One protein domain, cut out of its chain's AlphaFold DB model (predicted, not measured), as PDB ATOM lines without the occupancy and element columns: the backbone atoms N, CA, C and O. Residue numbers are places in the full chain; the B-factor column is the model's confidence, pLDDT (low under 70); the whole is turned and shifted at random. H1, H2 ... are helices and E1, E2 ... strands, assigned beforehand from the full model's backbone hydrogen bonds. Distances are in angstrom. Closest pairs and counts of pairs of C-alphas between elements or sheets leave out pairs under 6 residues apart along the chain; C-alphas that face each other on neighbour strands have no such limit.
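What this domain is: This is residues 66 to 176, 201 to 206 and 220 to 235 of the 285 residues of an uncharacterized protein of Cebus imitator (UniProt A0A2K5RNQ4). An antiparallel sheet of four strands, with the long E4 and E6 through the middle of the domain, has H2, H5 and H6 over one face, so that the body is two layers, helices on one face of a sheet. At one end of the long axis a small ribbon of two strands, E1 and E5, bears H1; at the other end lie the short helices H3 and H4. The printed part has 133 residues, with six named helices and six named strands in the order H1 E1 H2 E2 H3 H4 E3 H5 H6 E4 E5 E6; the class is mixed, helices and strands. The large sheet's order is E2, E3, E4, E6. The whole is compact, with a radius of gyration of the C-alphas of 16.4 A, yet elongated, spanning 52 by 33 by 29 A.

Where its parts are: In the large sheet, E2 is residues 109 to 112, E3 128 to 132, E4 161 to 171, 28.7 A long, and E6 222 to 231, 30.0 A long, ending at C-alpha 231 (142.814, 109.100, 121.155). E4 bends by 52 degrees at residue 164. H2 is residues 85 to 99, 20.9 A, H5 138 to 145, 10.2 A, and H6 147 to 157, 15.3 A. H3 is residues 114 to 117 and H4 124 to 127. H1, residues 66 to 74, begins at C-alpha 66 (126.048, 122.433, 110.987); E1 is residues 76 to 79 and E5 202 to 205.

How they stand to each other: E4 and E6 are antiparallel at 165 degrees, with N 167 and O 226 2.9 A apart, within hydrogen-bond range. So are N 131 and O 168 of E3 and E4, 2.9 A, and N 111 and O 130 of E2 and E3, 2.8 A. H5 lies over E4 and E6 at a height over the sheet of 9.4 A. H2 is on the same face at a height of 10.0 A, across the strands at 76 degrees to E6 on the local plane. H2 and H5 touch at Phe 91 and Leu 140, whose C-alphas are 5.6 A apart, at a steep tilt of 45 degrees, opposite ways. H6 is on the sheet; its closest C-alpha pair with E6 is Leu 157 and Ser 231, 5.9 A. H4 only grazes the sheet with residues 125 to 127, and H3 is not on it. E1 and E5 are antiparallel, N 77 and O 204 being 2.8 A apart; the closest C-alphas of H1 and E1 are those of Tyr 71 and Leu 77, 5.5 A. Every O i to N i+4 pair is within hydrogen-bond range in H1 and H2; H6 has 5 of 7, H5 1 of 4 with 3 of 5 O i to N i+3 pairs, and H3 and H4 are too short for an i+4 pair.

The domain as a whole: The C-alphas farthest apart, of Glu 66 and Glu 120, are 52.3 A apart. Residues 177 to 200 and 207 to 219 are not printed, with C-alpha gaps of 25.5 A and 28.8 A. Of the links printed whole, none is long. Mean pLDDT of the printed part is 80.9; residues 113 to 127, 153 to 166 and 168 to 176 are under 70.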
ATOM      1  N   GLU A  66     125.928 121.060 110.481       91.00
ATOM      2  CA  GLU A  66     126.048 122.433 110.987       91.00
ATOM      3  C   GLU A  66     126.881 122.511 112.268       91.00
ATOM      4  O   GLU A  66     127.741 123.380 112.387       91.00
ATOM      5  N   GLN A  67     126.690 121.575 113.202       90.81
ATOM      6  CA  GLN A  67     127.495 121.508 114.425       90.81
ATOM      7  C   GLN A  67     128.968 121.229 114.126       90.81
ATOM      8  O   GLN A  67     129.839 121.827 114.757       90.81
ATOM      9  N   ARG A  68     129.256 120.357 113.151       88.69
ATOM     10  CA  ARG A  68     130.633 120.075 112.720       88.69
ATOM     11  C   ARG A  68     131.278 121.297 112.078       88.69
ATOM     12  O   ARG A  68     132.332 121.721 112.534       88.69
ATOM     13  N   LYS A  69     130.601 121.937 111.118       89.25
ATOM     14  CA  LYS A  69     131.064 123.204 110.517       89.25
ATOM     15  C   LYS A  69     131.341 124.266 111.579       89.25
ATOM     16  O   LYS A  69     132.390 124.901 111.556       89.25
ATOM     17  N   PHE A  70     130.441 124.406 112.551       90.88
ATOM     18  CA  PHE A  70     130.625 125.342 113.653       90.88
ATOM     19  C   PHE A  70     131.879 125.023 114.477       90.88
ATOM     20  O   PHE A  70     132.660 125.932 114.758       90.88
ATOM     21  N   TYR A  71     132.085 123.757 114.850       89.88
ATOM     22  CA  TYR A  71     133.255 123.337 115.622       89.88
ATOM     23  C   TYR A  71     134.561 123.589 114.861       89.88
ATOM     24  O   TYR A  71     135.517 124.084 115.446       89.88
ATOM     25  N   GLU A  72     134.588 123.325 113.559       86.94
ATOM     26  CA  GLU A  72     135.760 123.549 112.701       86.94
ATOM     27  C   GLU A  72     136.132 125.033 112.605       86.94
ATOM     28  O   GLU A  72     137.302 125.405 112.687       86.94
ATOM     29  N   GLU A  73     135.129 125.904 112.492       87.00
ATOM     30  CA  GLU A  73     135.335 127.351 112.409       87.00
ATOM     31  C   GLU A  73     135.716 127.973 113.763       87.00
ATOM     32  O   GLU A  73     136.524 128.906 113.834       87.00
ATOM     33  N   ASN A  74     135.133 127.469 114.856       87.69
ATOM     34  CA  ASN A  74     135.171 128.138 116.158       87.69
ATOM     35  C   ASN A  74     136.052 127.442 117.201       87.69
ATOM     36  O   ASN A  74     136.431 128.081 118.184       87.69
ATOM     37  N   GLY A  75     136.373 126.162 117.009       88.06
ATOM     38  CA  GLY A  75     137.135 125.328 117.938       88.06
ATOM     39  C   GLY A  75     136.372 124.904 119.197       88.06
ATOM     40  O   GLY A  75     136.997 124.384 120.119       88.06
ATOM     41  N   TYR A  76     135.058 125.148 119.277       92.00
ATOM     42  CA  TYR A  76     134.199 124.687 120.371       92.00
ATOM     43  C   TYR A  76     132.777 124.376 119.901       92.00
ATOM     44  O   TYR A  76     132.343 124.843 118.853       92.00
ATOM     45  N   LEU A  77     132.040 123.609 120.705       92.94
ATOM     46  CA  LEU A  77     130.634 123.275 120.502       92.94
ATOM     47  C   LEU A  77     129.939 123.120 121.856       92.94
ATOM     48  O   LEU A  77     130.441 122.428 122.738       92.94
ATOM     49  N   VAL A  78     128.774 123.749 122.021       93.69
ATOM     50  CA  VAL A  78     127.933 123.589 123.218       93.69
ATOM     51  C   VAL A  78     126.784 122.643 122.897       93.69
ATOM     52  O   VAL A  78     126.022 122.893 121.964       93.69
ATOM     53  N   ILE A  79     126.636 121.589 123.694       93.25
ATOM     54  CA  ILE A  79     125.492 120.681 123.653       93.25
ATOM     55  C   ILE A  79     124.636 120.934 124.887       93.25
ATOM     56  O   ILE A  79     125.113 120.840 126.018       93.25
ATOM     57  N   LYS A  80     123.375 121.294 124.652       94.44
ATOM     58  CA  LYS A  80     122.422 121.624 125.710       94.44
ATOM     59  C   LYS A  80     121.916 120.367 126.407       94.44
ATOM     60  O   LYS A  80     121.652 119.379 125.724       94.44
ATOM     61  N   ASN A  81     121.761 120.429 127.730       94.38
ATOM     62  CA  ASN A  81     121.192 119.353 128.555       94.38
ATOM     63  C   ASN A  81     121.797 117.960 128.274       94.38
ATOM     64  O   ASN A  81     121.074 116.966 128.210       94.38
ATOM     65  N   LEU A  82     123.114 117.882 128.057       93.69
ATOM     66  CA  LEU A  82     123.795 116.619 127.765       93.69
ATOM     67  C   LEU A  82     123.885 115.720 129.004       93.69
ATOM     68  O   LEU A  82     123.775 114.505 128.886       93.69
ATOM     69  N   VAL A  83     124.108 116.312 130.179       95.25
ATOM     70  CA  VAL A  83     124.227 115.578 131.445       95.25
ATOM     71  C   VAL A  83     122.950 115.752 132.252       95.25
ATOM     72  O   VAL A  83     122.489 116.875 132.459       95.25
ATOM     73  N   SER A  84     122.394 114.639 132.734       96.81
ATOM     74  CA  SER A  84     121.138 114.645 133.474       96.81
ATOM     75  C   SER A  84     121.245 115.385 134.811       96.81
ATOM     76  O   SER A  84     122.275 115.379 135.493       96.81
ATOM     77  N   ASP A  85     120.126 115.957 135.245       97.06
ATOM     78  CA  ASP A  85     120.011 116.599 136.551       97.06
ATOM     79  C   ASP A  85     120.339 115.659 137.718       97.06
ATOM     80  O   ASP A  85     120.902 116.103 138.726       97.06
ATOM     81  N   ALA A  86     120.014 114.372 137.559       97.69
ATOM     82  CA  ALA A  86     120.307 113.323 138.522       97.69
ATOM     83  C   ALA A  86     121.816 113.060 138.626       97.69
ATOM     84  O   ALA A  86     122.354 113.036 139.733       97.69
ATOM     85  N   ASP A  87     122.521 112.930 137.498       97.31
ATOM     86  CA  ASP A  87     123.974 112.724 137.493       97.31
ATOM     87  C   ASP A  87     124.720 113.942 138.037       97.31
ATOM     88  O   ASP A  87     125.622 113.800 138.862       97.31
ATOM     89  N   ILE A  88     124.286 115.156 137.686       96.69
ATOM     90  CA  ILE A  88     124.855 116.387 138.252       96.69
ATOM     91  C   ILE A  88     124.709 116.400 139.771       96.69
ATOM     92  O   ILE A  88     125.650 116.774 140.476       96.69
ATOM     93  N   GLN A  89     123.551 115.993 140.296       97.44
ATOM     94  CA  GLN A  89     123.350 115.938 141.739       97.44
ATOM     95  C   GLN A  89     124.252 114.889 142.399       97.44
ATOM     96  O   GLN A  89     124.796 115.154 143.469       97.44
ATOM     97  N   ARG A  90     124.481 113.739 141.756       97.81
ATOM     98  CA  ARG A  90     125.427 112.723 142.246       97.81
ATOM     99  C   ARG A  90     126.851 113.262 142.326       97.81
ATOM    100  O   ARG A  90     127.467 113.156 143.383       97.81
ATOM    101  N   PHE A  91     127.337 113.920 141.272       96.56
ATOM    102  CA  PHE A  91     128.676 114.520 141.269       96.56
ATOM    103  C   PHE A  91     128.825 115.598 142.349       96.56
ATOM    104  O   PHE A  91     129.862 115.686 143.007       96.56
ATOM    105  N   ARG A  92     127.780 116.407 142.571       94.31
ATOM    106  CA  ARG A  92     127.760 117.404 143.651       94.31
ATOM    107  C   ARG A  92     127.816 116.755 145.029       94.31
ATOM    108  O   ARG A  92     128.627 117.178 145.846       94.31
ATOM    109  N   ASN A  93     126.996 115.733 145.264       96.12
ATOM    110  CA  ASN A  93     126.972 115.015 146.535       96.12
ATOM    111  C   ASN A  93     128.341 114.396 146.837       96.12
ATOM    112  O   ASN A  93     128.836 114.525 147.954       96.12
ATOM    113  N   GLU A  94     128.981 113.766 145.849       96.56
ATOM    114  CA  GLU A  94     130.303 113.169 146.048       96.56
ATOM    115  C   GLU A  94     131.378 114.229 146.314       96.56
ATOM    116  O   GLU A  94     132.172 114.098 147.248       96.56
ATOM    117  N   PHE A  95     131.351 115.344 145.580       93.12
ATOM    118  CA  PHE A  95     132.228 116.480 145.851       93.12
ATOM    119  C   PHE A  95     132.061 117.019 147.281       93.12
ATOM    120  O   PHE A  95     133.054 117.323 147.946       93.12
ATOM    121  N   GLU A  96     130.831 117.114 147.787       91.31
ATOM    122  CA  GLU A  96     130.566 117.540 149.164       91.31
ATOM    123  C   GLU A  96     131.135 116.554 150.197       91.31
ATOM    124  O   GLU A  96     131.763 116.994 151.166       91.31
ATOM    125  N   LYS A  97     131.016 115.238 149.972       93.62
ATOM    126  CA  LYS A  97     131.643 114.212 150.830       93.62
ATOM    127  C   LYS A  97     133.168 114.326 150.844       93.62
ATOM    128  O   LYS A  97     133.780 114.267 151.913       93.62
ATOM    129  N   ILE A  98     133.790 114.557 149.685       91.38
ATOM    130  CA  ILE A  98     135.235 114.822 149.573       91.38
ATOM    131  C   ILE A  98     135.603 116.078 150.369       91.38
ATOM    132  O   ILE A  98     136.579 116.086 151.123       91.38
ATOM    133  N   CYS A  99     134.795 117.138 150.269       86.50
ATOM    134  CA  CYS A  99     135.024 118.374 151.012       86.50
ATOM    135  C   CYS A  99     134.968 118.178 152.531       86.50
ATOM    136  O   CYS A  99     135.768 118.773 153.262       86.50
ATOM    137  N   ARG A 100     134.062 117.314 152.999       87.50
ATOM    138  CA  ARG A 100     133.925 116.910 154.407       87.50
ATOM    139  C   ARG A 100     134.942 115.853 154.841       87.50
ATOM    140  O   ARG A 100     135.017 115.543 156.025       87.50
ATOM    141  N   LYS A 101     135.778 115.361 153.918       88.81
ATOM    142  CA  LYS A 101     136.751 114.274 154.122       88.81
ATOM    143  C   LYS A 101     136.110 112.931 154.502       88.81
ATOM    144  O   LYS A 101     136.798 112.085 155.073       88.81
ATOM    145  N   GLU A 102     134.832 112.742 154.178       92.81
ATOM    146  CA  GLU A 102     134.099 111.480 154.351       92.81
ATOM    147  C   GLU A 102     134.549 110.441 153.313       92.81
ATOM    148  O   GLU A 102     134.609 109.251 153.604       92.81
ATOM    149  N   VAL A 103     134.941 110.911 152.124       92.69
ATOM    150  CA  VAL A 103     135.518 110.107 151.041       92.69
ATOM    151  C   VAL A 103     136.914 110.641 150.711       92.69
ATOM    152  O   VAL A 103     137.131 111.854 150.650       92.69
ATOM    153  N   LYS A 104     137.884 109.734 150.546       91.88
ATOM    154  CA  LYS A 104     139.295 110.047 150.251       91.88
ATOM    155  C   LYS A 104     139.826 109.103 149.163       91.88
ATOM    156  O   LYS A 104     140.507 108.133 149.492       91.88
ATOM    157  N   PRO A 105     139.488 109.349 147.889       91.94
ATOM    158  CA  PRO A 105     139.941 108.522 146.778       91.94
ATOM    159  C   PRO A 105     141.469 108.536 146.673       91.94
ATOM    160  O   PRO A 105     142.116 109.550 146.957       91.94
ATOM    161  N   LEU A 106     142.048 107.406 146.266       88.81
ATOM    162  CA  LEU A 106     143.492 107.279 146.095       88.81
ATOM    163  C   LEU A 106     143.980 108.204 144.972       88.81
ATOM    164  O   LEU A 106     143.372 108.279 143.909       88.81
ATOM    165  N   GLY A 107     145.084 108.914 145.209       86.25
ATOM    166  CA  GLY A 107     145.700 109.800 144.215       86.25
ATOM    167  C   GLY A 107     144.975 111.132 143.983       86.25
ATOM    168  O   GLY A 107     145.483 111.969 143.235       86.25
ATOM    169  N   LEU A 108     143.836 111.365 144.646       90.06
ATOM    170  CA  LEU A 108     143.064 112.599 144.522       90.06
ATOM    171  C   LEU A 108     143.863 113.812 145.023       90.06
ATOM    172  O   LEU A 108     144.264 113.880 146.187       90.06
ATOM    173  N   THR A 109     144.003 114.833 144.180       86.88
ATOM    174  CA  THR A 109     144.635 116.102 144.557       86.88
ATOM    175  C   THR A 109     143.577 117.148 144.899       86.88
ATOM    176  O   THR A 109     142.777 117.545 144.052       86.88
ATOM    177  N   VAL A 110     143.604 117.657 146.134       86.81
ATOM    178  CA  VAL A 110     142.707 118.726 146.602       86.81
ATOM    179  C   VAL A 110     143.470 120.046 146.701       86.81
ATOM    180  O   VAL A 110     144.361 120.201 147.537       86.81
ATOM    181  N   MET A 111     143.098 121.025 145.877       80.88
ATOM    182  CA  MET A 111     143.633 122.383 145.941       80.88
ATOM    183  C   MET A 111     142.768 123.250 146.853       80.88
ATOM    184  O   MET A 111     141.541 123.296 146.726       80.88
ATOM    185  N   ARG A 112     143.435 123.961 147.761       77.50
ATOM    186  CA  ARG A 112     142.823 124.922 148.677       77.50
ATOM    187  C   ARG A 112     143.433 126.290 148.440       77.50
ATOM    188  O   ARG A 112     144.651 126.392 148.281       77.50
ATOM    189  N   ASP A 113     142.600 127.320 148.425       65.81
ATOM    190  CA  ASP A 113     143.089 128.689 148.300       65.81
ATOM    191  C   ASP A 113     143.604 129.186 149.657       65.81
ATOM    192  O   ASP A 113     142.899 129.181 150.669       65.81
ATOM    193  N   VAL A 114     144.871 129.601 149.670       53.69
ATOM    194  CA  VAL A 114     145.580 130.067 150.863       53.69
ATOM    195  C   VAL A 114     145.074 131.435 151.324       53.69
ATOM    196  O   VAL A 114     145.171 131.751 152.508       53.69
ATOM    197  N   ALA A 115     144.475 132.231 150.436       53.19
ATOM    198  CA  ALA A 115     143.816 133.474 150.830       53.19
ATOM    199  C   ALA A 115     142.587 133.208 151.717       53.19
ATOM    200  O   ALA A 115     142.311 133.974 152.637       53.19
ATOM    201  N   ILE A 116     141.898 132.082 151.498       53.75
ATOM    202  CA  ILE A 116     140.735 131.661 152.291       53.75
ATOM    203  C   ILE A 116     141.181 131.037 153.633       53.75
ATOM    204  O   ILE A 116     140.479 131.187 154.636       53.75
ATOM    205  N   LEU A 117     142.391 130.447 153.698       48.91
ATOM    206  CA  LEU A 117     142.993 129.884 154.928       48.91
ATOM    207  C   LEU A 117     143.175 130.909 156.055       48.91
ATOM    208  O   LEU A 117     143.248 130.513 157.214       48.91
ATOM    209  N   LYS A 118     143.270 132.204 155.735       47.97
ATOM    210  CA  LYS A 118     143.477 133.272 156.727       47.97
ATOM    211  C   LYS A 118     142.181 133.797 157.353       47.97
ATOM    212  O   LYS A 118     142.250 134.657 158.222       47.97
ATOM    213  N   SER A 119     141.015 133.317 156.915       53.41
ATOM    214  CA  SER A 119     139.732 133.700 157.510       53.41
ATOM    215  C   SER A 119     139.270 132.641 158.513       53.41
ATOM    216  O   SER A 119     139.153 131.468 158.167       53.41
ATOM    217  N   GLU A 120     138.949 133.052 159.742       45.59
ATOM    218  CA  GLU A 120     138.448 132.176 160.823       45.59
ATOM    219  C   GLU A 120     137.104 131.482 160.493       45.59
ATOM    220  O   GLU A 120     136.620 130.637 161.242       45.59
ATOM    221  N   TYR A 121     136.503 131.794 159.340       47.22
ATOM    222  CA  TYR A 121     135.154 131.380 158.947       47.22
ATOM    223  C   TYR A 121     135.094 130.303 157.861       47.22
ATOM    224  O   TYR A 121     134.003 129.905 157.444       47.22
ATOM    225  N   ALA A 122     136.228 129.798 157.380       50.03
ATOM    226  CA  ALA A 122     136.224 128.913 156.226       50.03
ATOM    227  C   ALA A 122     136.357 127.432 156.618       50.03
ATOM    228  O   ALA A 122     137.415 126.812 156.541       50.03
ATOM    229  N   HIS A 123     135.229 126.848 157.023       52.03
ATOM    230  CA  HIS A 123     135.082 125.406 157.228       52.03
ATOM    231  C   HIS A 123     134.417 124.750 156.002       52.03
ATOM    232  O   HIS A 123     133.545 125.338 155.355       52.03
ATOM    233  N   GLY A 124     134.809 123.511 155.683       59.31
ATOM    234  CA  GLY A 124     134.147 122.672 154.674       59.31
ATOM    235  C   GLY A 124     134.430 123.045 153.211       59.31
ATOM    236  O   GLY A 124     135.562 123.342 152.834       59.31
ATOM    237  N   GLU A 125     133.388 122.991 152.375       55.25
ATOM    238  CA  GLU A 125     133.440 123.160 150.911       55.25
ATOM    239  C   GLU A 125     134.071 124.487 150.460       55.25
ATOM    240  O   GLU A 125     134.778 124.547 149.457       55.25
ATOM    241  N   LYS A 126     133.878 125.547 151.253       61.41
ATOM    242  CA  LYS A 126     134.314 126.914 150.936       61.41
ATOM    243  C   LYS A 126     135.836 127.073 150.824       61.41
ATOM    244  O   LYS A 126     136.305 128.087 150.320       61.41
ATOM    245  N   MET A 127     136.594 126.077 151.285       66.94
ATOM    246  CA  MET A 127     138.056 126.036 151.247       66.94
ATOM    247  C   MET A 127     138.634 125.384 149.994       66.94
ATOM    248  O   MET A 127     139.827 125.536 149.734       66.94
ATOM    249  N   ILE A 128     137.836 124.601 149.267       76.69
ATOM    250  CA  ILE A 128     138.319 123.759 148.175       76.69
ATOM    251  C   ILE A 128     137.961 124.425 146.856       76.69
ATOM    252  O   ILE A 128     136.791 124.530 146.495       76.69
ATOM    253  N   THR A 129     138.986 124.864 146.126       77.06
ATOM    254  CA  THR A 129     138.811 125.539 144.834       77.06
ATOM    255  C   THR A 129     138.967 124.600 143.647       77.06
ATOM    256  O   THR A 129     138.472 124.876 142.553       77.06
ATOM    257  N   LYS A 130     139.651 123.466 143.831       84.75
ATOM    258  CA  LYS A 130     139.803 122.464 142.778       84.75
ATOM    259  C   LYS A 130     140.039 121.080 143.357       84.75
ATOM    260  O   LYS A 130     140.792 120.925 144.314       84.75
ATOM    261  N   VAL A 131     139.452 120.083 142.716       88.56
ATOM    262  CA  VAL A 131     139.785 118.671 142.892       88.56
ATOM    263  C   VAL A 131     140.273 118.141 141.547       88.56
ATOM    264  O   VAL A 131     139.680 118.430 140.509       88.56
ATOM    265  N   GLN A 132     141.389 117.427 141.540       90.12
ATOM    266  CA  GLN A 132     141.972 116.810 140.349       90.12
ATOM    267  C   GLN A 132     142.293 115.352 140.655       90.12
ATOM    268  O   GLN A 132     142.390 114.982 141.823       90.12
ATOM    269  N   ASP A 133     142.485 114.552 139.612       89.88
ATOM    270  CA  ASP A 133     142.880 113.143 139.736       89.88
ATOM    271  C   ASP A 133     141.849 112.251 140.419       89.88
ATOM    272  O   ASP A 133     142.174 111.380 141.220       89.88
ATOM    273  N   PHE A 134     140.579 112.478 140.093       93.00
ATOM    274  CA  PHE A 134     139.462 111.701 140.617       93.00
ATOM    275  C   PHE A 134     139.198 110.396 139.853       93.00
ATOM    276  O   PHE A 134     138.126 109.828 140.000       93.00
ATOM    277  N   GLN A 135     140.139 109.895 139.044       93.19
ATOM    278  CA  GLN A 135     139.933 108.655 138.281       93.19
ATOM    279  C   GLN A 135     139.703 107.405 139.146       93.19
ATOM    280  O   GLN A 135     139.114 106.444 138.667       93.19
ATOM    281  N   GLU A 136     140.116 107.434 140.415       93.75
ATOM    282  CA  GLU A 136     139.856 106.359 141.388       93.75
ATOM    283  C   GLU A 136     138.582 106.592 142.226       93.75
ATOM    284  O   GLU A 136     138.234 105.778 143.081       93.75
ATOM    285  N   ASP A 137     137.865 107.697 141.999       96.19
ATOM    286  CA  ASP A 137     136.554 107.956 142.593       96.19
ATOM    287  C   ASP A 137     135.459 107.450 141.651       96.19
ATOM    288  O   ASP A 137     135.261 107.991 140.563       96.19
ATOM    289  N   LYS A 138     134.727 106.411 142.060       95.19
ATOM    290  CA  LYS A 138     133.722 105.770 141.199       95.19
ATOM    291  C   LYS A 138     132.612 106.728 140.770       95.19
ATOM    292  O   LYS A 138     132.158 106.639 139.633       95.19
ATOM    293  N   GLU A 139     132.155 107.613 141.654       96.44
ATOM    294  CA  GLU A 139     131.028 108.496 141.353       96.44
ATOM    295  C   GLU A 139     131.461 109.676 140.488       96.44
ATOM    296  O   GLU A 139     130.769 109.989 139.527       96.44
ATOM    297  N   LEU A 140     132.615 110.295 140.748       95.44
ATOM    298  CA  LEU A 140     133.122 111.369 139.890       95.44
ATOM    299  C   LEU A 140     133.635 110.843 138.543       95.44
ATOM    300  O   LEU A 140     133.386 111.469 137.511       95.44
ATOM    301  N   PHE A 141     134.304 109.687 138.513       95.56
ATOM    302  CA  PHE A 141     134.826 109.103 137.273       95.56
ATOM    303  C   PHE A 141     133.722 108.625 136.324       95.56
ATOM    304  O   PHE A 141     133.943 108.597 135.113       95.56
ATOM    305  N   ARG A 142     132.502 108.361 136.823       95.50
ATOM    306  CA  ARG A 142     131.326 108.134 135.961       95.50
ATOM    307  C   ARG A 142     131.143 109.230 134.918       95.50
ATOM    308  O   ARG A 142     130.698 108.920 133.825       95.50
ATOM    309  N   TYR A 143     131.507 110.483 135.205       93.94
ATOM    310  CA  TYR A 143     131.448 111.562 134.212       93.94
ATOM    311  C   TYR A 143     132.212 111.213 132.923       93.94
ATOM    312  O   TYR A 143     131.753 111.527 131.825       93.94
ATOM    313  N   CYS A 144     133.352 110.528 133.048       91.06
ATOM    314  CA  CYS A 144     134.160 110.084 131.917       91.06
ATOM    315  C   CYS A 144     133.530 108.908 131.160       91.06
ATOM    316  O   CYS A 144     133.854 108.704 129.994       91.06
ATOM    317  N   THR A 145     132.647 108.143 131.803       90.56
ATOM    318  CA  THR A 145     132.025 106.938 131.240       90.56
ATOM    319  C   THR A 145     130.539 107.094 130.915       90.56
ATOM    320  O   THR A 145     129.918 106.131 130.470       90.56
ATOM    321  N   LEU A 146     129.964 108.290 131.092       91.38
ATOM    322  CA  LEU A 146     128.594 108.583 130.671       91.38
ATOM    323  C   LEU A 146     128.450 108.332 129.160       91.38
ATOM    324  O   LEU A 146     129.208 108.938 128.391       91.38
ATOM    325  N   PRO A 147     127.496 107.491 128.716       86.88
ATOM    326  CA  PRO A 147     127.297 107.204 127.299       86.88
ATOM    327  C   PRO A 147     127.096 108.468 126.463       86.88
ATOM    328  O   PRO A 147     127.653 108.583 125.379       86.88
ATOM    329  N   GLU A 148     126.371 109.459 126.976       86.62
ATOM    330  CA  GLU A 148     126.085 110.719 126.287       86.62
ATOM    331  C   GLU A 148     127.360 111.541 126.053       86.62
ATOM    332  O   GLU A 148     127.550 112.110 124.973       86.62
ATOM    333  N   CYS A 149     128.263 111.557 127.039       80.50
ATOM    334  CA  CYS A 149     129.580 112.174 126.919       80.50
ATOM    335  C   CYS A 149     130.449 111.387 125.937       80.50
ATOM    336  O   CYS A 149     130.952 111.962 124.973       80.50
ATOM    337  N   GLN A 150     130.594 110.074 126.139       76.38
ATOM    338  CA  GLN A 150     131.413 109.216 125.282       76.38
ATOM    339  C   GLN A 150     130.983 109.313 123.818       76.38
ATOM    340  O   GLN A 150     131.825 109.535 122.954       76.38
ATOM    341  N   MET A 151     129.679 109.235 123.542       71.81
ATOM    342  CA  MET A 151     129.118 109.344 122.195       71.81
ATOM    343  C   MET A 151     129.409 110.683 121.522       71.81
ATOM    344  O   MET A 151     129.389 110.747 120.306       71.81
ATOM    345  N   LYS A 152     129.648 111.770 122.261       73.06
ATOM    346  CA  LYS A 152     130.063 113.049 121.661       73.06
ATOM    347  C   LYS A 152     131.579 113.158 121.505       73.06
ATOM    348  O   LYS A 152     132.037 113.786 120.560       73.06
ATOM    349  N   ILE A 153     132.350 112.530 122.390       68.50
ATOM    350  CA  ILE A 153     133.818 112.595 122.380       68.50
ATOM    351  C   ILE A 153     134.421 111.673 121.310       68.50
ATOM    352  O   ILE A 153     135.324 112.112 120.602       68.50
ATOM    353  N   CYS A 154     133.901 110.444 121.156       60.06
ATOM    354  CA  CYS A 154     134.340 109.468 120.133       60.06
ATOM    355  C   CYS A 154     134.355 110.061 118.733       60.06
ATOM    356  O   CYS A 154     135.248 109.815 117.935       60.06
ATOM    357  N   GLU A 155     133.393 110.929 118.480       62.94
ATOM    358  CA  GLU A 155     133.147 111.481 117.160       62.94
ATOM    359  C   GLU A 155     134.001 112.727 116.878       62.94
ATOM    360  O   GLU A 155     134.161 113.143 115.731       62.94
ATOM    361  N   CYS A 156     134.572 113.335 117.925       60.03
ATOM    362  CA  CYS A 156     135.514 114.444 117.797       60.03
ATOM    363  C   CYS A 156     136.976 113.984 117.752       60.03
ATOM    364  O   CYS A 156     137.795 114.710 117.197       60.03
ATOM    365  N   LEU A 157     137.321 112.852 118.378       57.66
ATOM    366  CA  LEU A 157     138.718 112.523 118.683       57.66
ATOM    367  C   LEU A 157     139.217 111.161 118.195       57.66
ATOM    368  O   LEU A 157     140.438 111.084 118.124       57.66
ATOM    369  N   ASP A 158     138.337 110.181 117.893       57.03
ATOM    370  CA  ASP A 158     138.578 108.759 117.500       57.03
ATOM    371  C   ASP A 158     137.739 107.782 118.381       57.03
ATOM    372  O   ASP A 158     137.411 108.150 119.514       57.03
ATOM    373  N   PRO A 159     137.325 106.574 117.923       57.09
ATOM    374  CA  PRO A 159     136.639 105.575 118.760       57.09
ATOM    375  C   PRO A 159     137.392 105.129 120.027       57.09
ATOM    376  O   PRO A 159     136.725 104.817 121.024       57.09
ATOM    377  N   ASP A 160     138.728 105.110 120.015       62.25
ATOM    378  CA  ASP A 160     139.547 104.661 121.144       62.25
ATOM    379  C   ASP A 160     139.968 105.852 122.009       62.25
ATOM    380  O   ASP A 160     140.836 106.634 121.629       62.25
ATOM    381  N   ILE A 161     139.373 106.021 123.196       67.62
ATOM    382  CA  ILE A 161     139.540 107.251 123.990       67.62
ATOM    383  C   ILE A 161     139.993 107.005 125.421       67.62
ATOM    384  O   ILE A 161     139.502 106.127 126.143       67.62
ATOM    385  N   LYS A 162     140.861 107.914 125.876       67.50
ATOM    386  CA  LYS A 162     141.328 108.019 127.257       67.50
ATOM    387  C   LYS A 162     141.082 109.399 127.853       67.50
ATOM    388  O   LYS A 162     141.380 110.390 127.189       67.50
ATOM    389  N   PRO A 163     140.635 109.510 129.116       57.38
ATOM    390  CA  PRO A 163     140.767 110.726 129.877       57.38
ATOM    391  C   PRO A 163     142.236 110.870 130.304       57.38
ATOM    392  O   PRO A 163     142.793 110.012 130.992       57.38
ATOM    393  N   LEU A 164     142.870 111.959 129.886       53.22
ATOM    394  CA  LEU A 164     144.228 112.317 130.295       53.22
ATOM    395  C   LEU A 164     144.229 113.097 131.601       53.22
ATOM    396  O   LEU A 164     145.070 112.877 132.470       53.22
ATOM    397  N   HIS A 165     143.290 114.034 131.733       68.06
ATOM    398  CA  HIS A 165     143.225 114.912 132.891       68.06
ATOM    399  C   HIS A 165     141.778 115.184 133.281       68.06
ATOM    400  O   HIS A 165     141.033 115.823 132.534       68.06
ATOM    401  N   VAL A 166     141.437 114.843 134.522       57.69
ATOM    402  CA  VAL A 166     140.143 115.142 135.144       57.69
ATOM    403  C   VAL A 166     140.243 116.274 136.185       57.69
ATOM    404  O   VAL A 166     141.201 116.338 136.967       57.69
ATOM    405  N   LYS A 167     139.299 117.229 136.163       74.88
ATOM    406  CA  LYS A 167     139.240 118.374 137.103       74.88
ATOM    407  C   LYS A 167     137.794 118.692 137.484       74.88
ATOM    408  O   LYS A 167     136.924 118.756 136.627       74.88
ATOM    409  N   LEU A 168     137.553 118.971 138.759       57.66
ATOM    410  CA  LEU A 168     136.355 119.655 139.237       57.66
ATOM    411  C   LEU A 168     136.801 120.991 139.826       57.66
ATOM    412  O   LEU A 168     137.707 121.040 140.657       57.66
ATOM    413  N   ILE A 169     136.216 122.081 139.342       67.38
ATOM    414  CA  ILE A 169     136.597 123.449 139.698       67.38
ATOM    415  C   ILE A 169     135.449 124.096 140.467       67.38
ATOM    416  O   ILE A 169     134.305 124.055 140.020       67.38
ATOM    417  N   SER A 170     135.781 124.717 141.598       64.19
ATOM    418  CA  SER A 170     134.899 125.555 142.405       64.19
ATOM    419  C   SER A 170     135.541 126.936 142.543       64.19
ATOM    420  O   SER A 170     136.597 127.082 143.156       64.19
ATOM    421  N   GLU A 171     134.964 127.965 141.923       57.94
ATOM    422  CA  GLU A 171     135.588 129.295 141.894       57.94
ATOM    423  C   GLU A 171     134.975 130.260 142.921       57.94
ATOM    424  O   GLU A 171     133.779 130.567 142.865       57.94
ATOM    425  N   ALA A 172     135.827 130.769 143.821       56.84
ATOM    426  CA  ALA A 172     135.528 131.816 144.801       56.84
ATOM    427  C   ALA A 172     135.888 133.221 144.276       56.84
ATOM    428  O   ALA A 172     136.595 133.374 143.278       56.84
ATOM    429  N   LYS A 173     135.438 134.276 144.967       50.41
ATOM    430  CA  LYS A 173     135.798 135.661 144.621       50.41
ATOM    431  C   LYS A 173     137.313 135.893 144.747       50.41
ATOM    432  O   LYS A 173     137.834 135.922 145.854       50.41
ATOM    433  N   GLY A 174     137.982 136.179 143.626       50.50
ATOM    434  CA  GLY A 174     139.309 136.816 143.606       50.50
ATOM    435  C   GLY A 174     140.539 135.902 143.668       50.50
ATOM    436  O   GLY A 174     141.635 136.426 143.838       50.50
ATOM    437  N   GLY A 175     140.403 134.582 143.515       52.16
ATOM    438  CA  GLY A 175     141.547 133.660 143.548       52.16
ATOM    439  C   GLY A 175     142.270 133.536 142.200       52.16
ATOM    440  O   GLY A 175     141.656 133.160 141.201       52.16
ATOM    441  N   VAL A 176     143.585 133.788 142.164       51.53
ATOM    442  CA  VAL A 176     144.462 133.351 141.061       51.53
ATOM    443  C   VAL A 176     144.991 131.965 141.421       51.53
ATOM    444  O   VAL A 176     145.787 131.800 142.344       51.53
ATOM    445  N   ASP A 201     124.268 121.562 130.527       96.25
ATOM    446  CA  ASP A 201     124.977 121.916 129.305       96.25
ATOM    447  C   ASP A 201     126.441 121.464 129.378       96.25
ATOM    448  O   ASP A 201     127.102 121.587 130.413       96.25
ATOM    449  N   THR A 202     126.979 121.037 128.237       94.88
ATOM    450  CA  THR A 202     128.382 120.635 128.096       94.88
ATOM    451  C   THR A 202     129.024 121.380 126.937       94.88
ATOM    452  O   THR A 202     128.453 121.467 125.852       94.88
ATOM    453  N   VAL A 203     130.228 121.911 127.156       93.56
ATOM    454  CA  VAL A 203     131.056 122.493 126.097       93.56
ATOM    455  C   VAL A 203     132.204 121.547 125.759       93.56
ATOM    456  O   VAL A 203     132.958 121.130 126.637       93.56
ATOM    457  N   PHE A 204     132.344 121.247 124.474       92.38
ATOM    458  CA  PHE A 204     133.509 120.600 123.882       92.38
ATOM    459  C   PHE A 204     134.374 121.680 123.253       92.38
ATOM    460  O   PHE A 204     133.841 122.567 122.590       92.38
ATOM    461  N   PHE A 205     135.686 121.640 123.451       91.62
ATOM    462  CA  PHE A 205     136.593 122.583 122.806       91.62
ATOM    463  C   PHE A 205     137.962 121.966 122.546       91.62
ATOM    464  O   PHE A 205     138.432 121.112 123.298       91.62
ATOM    465  N   HIS A 206     138.599 122.425 121.473       89.38
ATOM    466  CA  HIS A 206     139.906 121.951 121.050       89.38
ATOM    467  C   HIS A 206     141.000 122.397 122.045       89.38
ATOM    468  O   HIS A 206     140.950 123.538 122.510       89.38
ATOM    469  N   GLY A 220     128.111 133.186 145.626       77.06
ATOM    470  CA  GLY A 220     128.077 131.737 145.467       77.06
ATOM    471  C   GLY A 220     129.340 131.193 144.803       77.06
ATOM    472  O   GLY A 220     130.050 131.903 144.090       77.06
ATOM    473  N   PHE A 221     129.589 129.900 145.002       82.12
ATOM    474  CA  PHE A 221     130.640 129.171 144.298       82.12
ATOM    475  C   PHE A 221     130.115 128.668 142.958       82.12
ATOM    476  O   PHE A 221     129.073 128.011 142.897       82.12
ATOM    477  N   ARG A 222     130.865 128.934 141.889       85.56
ATOM    478  CA  ARG A 222     130.584 128.369 140.567       85.56
ATOM    479  C   ARG A 222     131.289 127.022 140.445       85.56
ATOM    480  O   ARG A 222     132.515 126.988 140.520       85.56
ATOM    481  N   LYS A 223     130.524 125.948 140.232       90.19
ATOM    482  CA  LYS A 223     131.046 124.585 140.060       90.19
ATOM    483  C   LYS A 223     131.000 124.146 138.600       90.19
ATOM    484  O   LYS A 223     129.995 124.369 137.935       90.19
ATOM    485  N   ALA A 224     132.056 123.479 138.148       93.06
ATOM    486  CA  ALA A 224     132.105 122.767 136.875       93.06
ATOM    487  C   ALA A 224     132.928 121.481 137.025       93.06
ATOM    488  O   ALA A 224     133.928 121.472 137.745       93.06
ATOM    489  N   ILE A 225     132.525 120.418 136.330       94.25
ATOM    490  CA  ILE A 225     133.301 119.183 136.171       94.25
ATOM    491  C   ILE A 225     133.809 119.111 134.731       94.25
ATOM    492  O   ILE A 225     133.095 119.485 133.802       94.25
ATOM    493  N   SER A 226     135.059 118.702 134.537       92.69
ATOM    494  CA  SER A 226     135.667 118.599 133.216       92.69
ATOM    495  C   SER A 226     136.657 117.446 133.114       92.69
ATOM    496  O   SER A 226     137.244 116.979 134.096       92.69
ATOM    497  N   CYS A 227     136.847 116.999 131.879       91.94
ATOM    498  CA  CYS A 227     137.780 115.954 131.514       91.94
ATOM    499  C   CYS A 227     138.394 116.286 130.151       91.94
ATOM    500  O   CYS A 227     137.692 116.767 129.264       91.94
ATOM    501  N   HIS A 228     139.694 116.043 130.002       90.62
ATOM    502  CA  HIS A 228     140.391 116.114 128.721       90.62
ATOM    503  C   HIS A 228     140.553 114.706 128.190       90.62
ATOM    504  O   HIS A 228     141.079 113.852 128.903       90.62
ATOM    505  N   PHE A 229     140.129 114.496 126.954       90.19
ATOM    506  CA  PHE A 229     140.213 113.214 126.282       90.19
ATOM    507  C   PHE A 229     141.272 113.249 125.182       90.19
ATOM    508  O   PHE A 229     141.549 114.312 124.627       90.19
ATOM    509  N   ALA A 230     141.858 112.095 124.883       90.25
ATOM    510  CA  ALA A 230     142.745 111.892 123.746       90.25
ATOM    511  C   ALA A 230     142.505 110.511 123.137       90.25
ATOM    512  O   ALA A 230     142.128 109.583 123.863       90.25
ATOM    513  N   SER A 231     142.754 110.396 121.830       90.25
ATOM    514  CA  SER A 231     142.814 109.100 121.155       90.25
ATOM    515  C   SER A 231     143.889 108.222 121.800       90.25
ATOM    516  O   SER A 231     144.957 108.725 122.169       90.25
ATOM    517  N   ALA A 232     143.631 106.921 121.934       90.56
ATOM    518  CA  ALA A 232     144.623 105.965 122.418       90.56
ATOM    519  C   ALA A 232     145.867 105.904 121.512       90.56
ATOM    520  O   ALA A 232     146.946 105.598 122.018       90.56
ATOM    521  N   ASP A 233     145.744 106.282 120.236       90.50
ATOM    522  CA  ASP A 233     146.830 106.295 119.247       90.50
ATOM    523  C   ASP A 233     147.782 107.489 119.387       90.50
ATOM    524  O   ASP A 233     148.863 107.522 118.791       90.50
ATOM    525  N   CYS A 234     147.418 108.488 120.198       92.81
ATOM    526  CA  CYS A 234     148.308 109.604 120.502       92.81
ATOM    527  C   CYS A 234     149.627 109.113 121.127       92.81
ATOM    528  O   CYS A 234     149.740 107.996 121.622       92.81
ATOM    529  N   HIS A 235     150.651 109.964 121.136       92.94
ATOM    530  CA  HIS A 235     151.956 109.642 121.715       92.94
ATOM    531  C   HIS A 235     152.438 110.751 122.649       92.94
ATOM    532  O   HIS A 235     152.074 111.919 122.512       92.94
TER     533      HIS A 235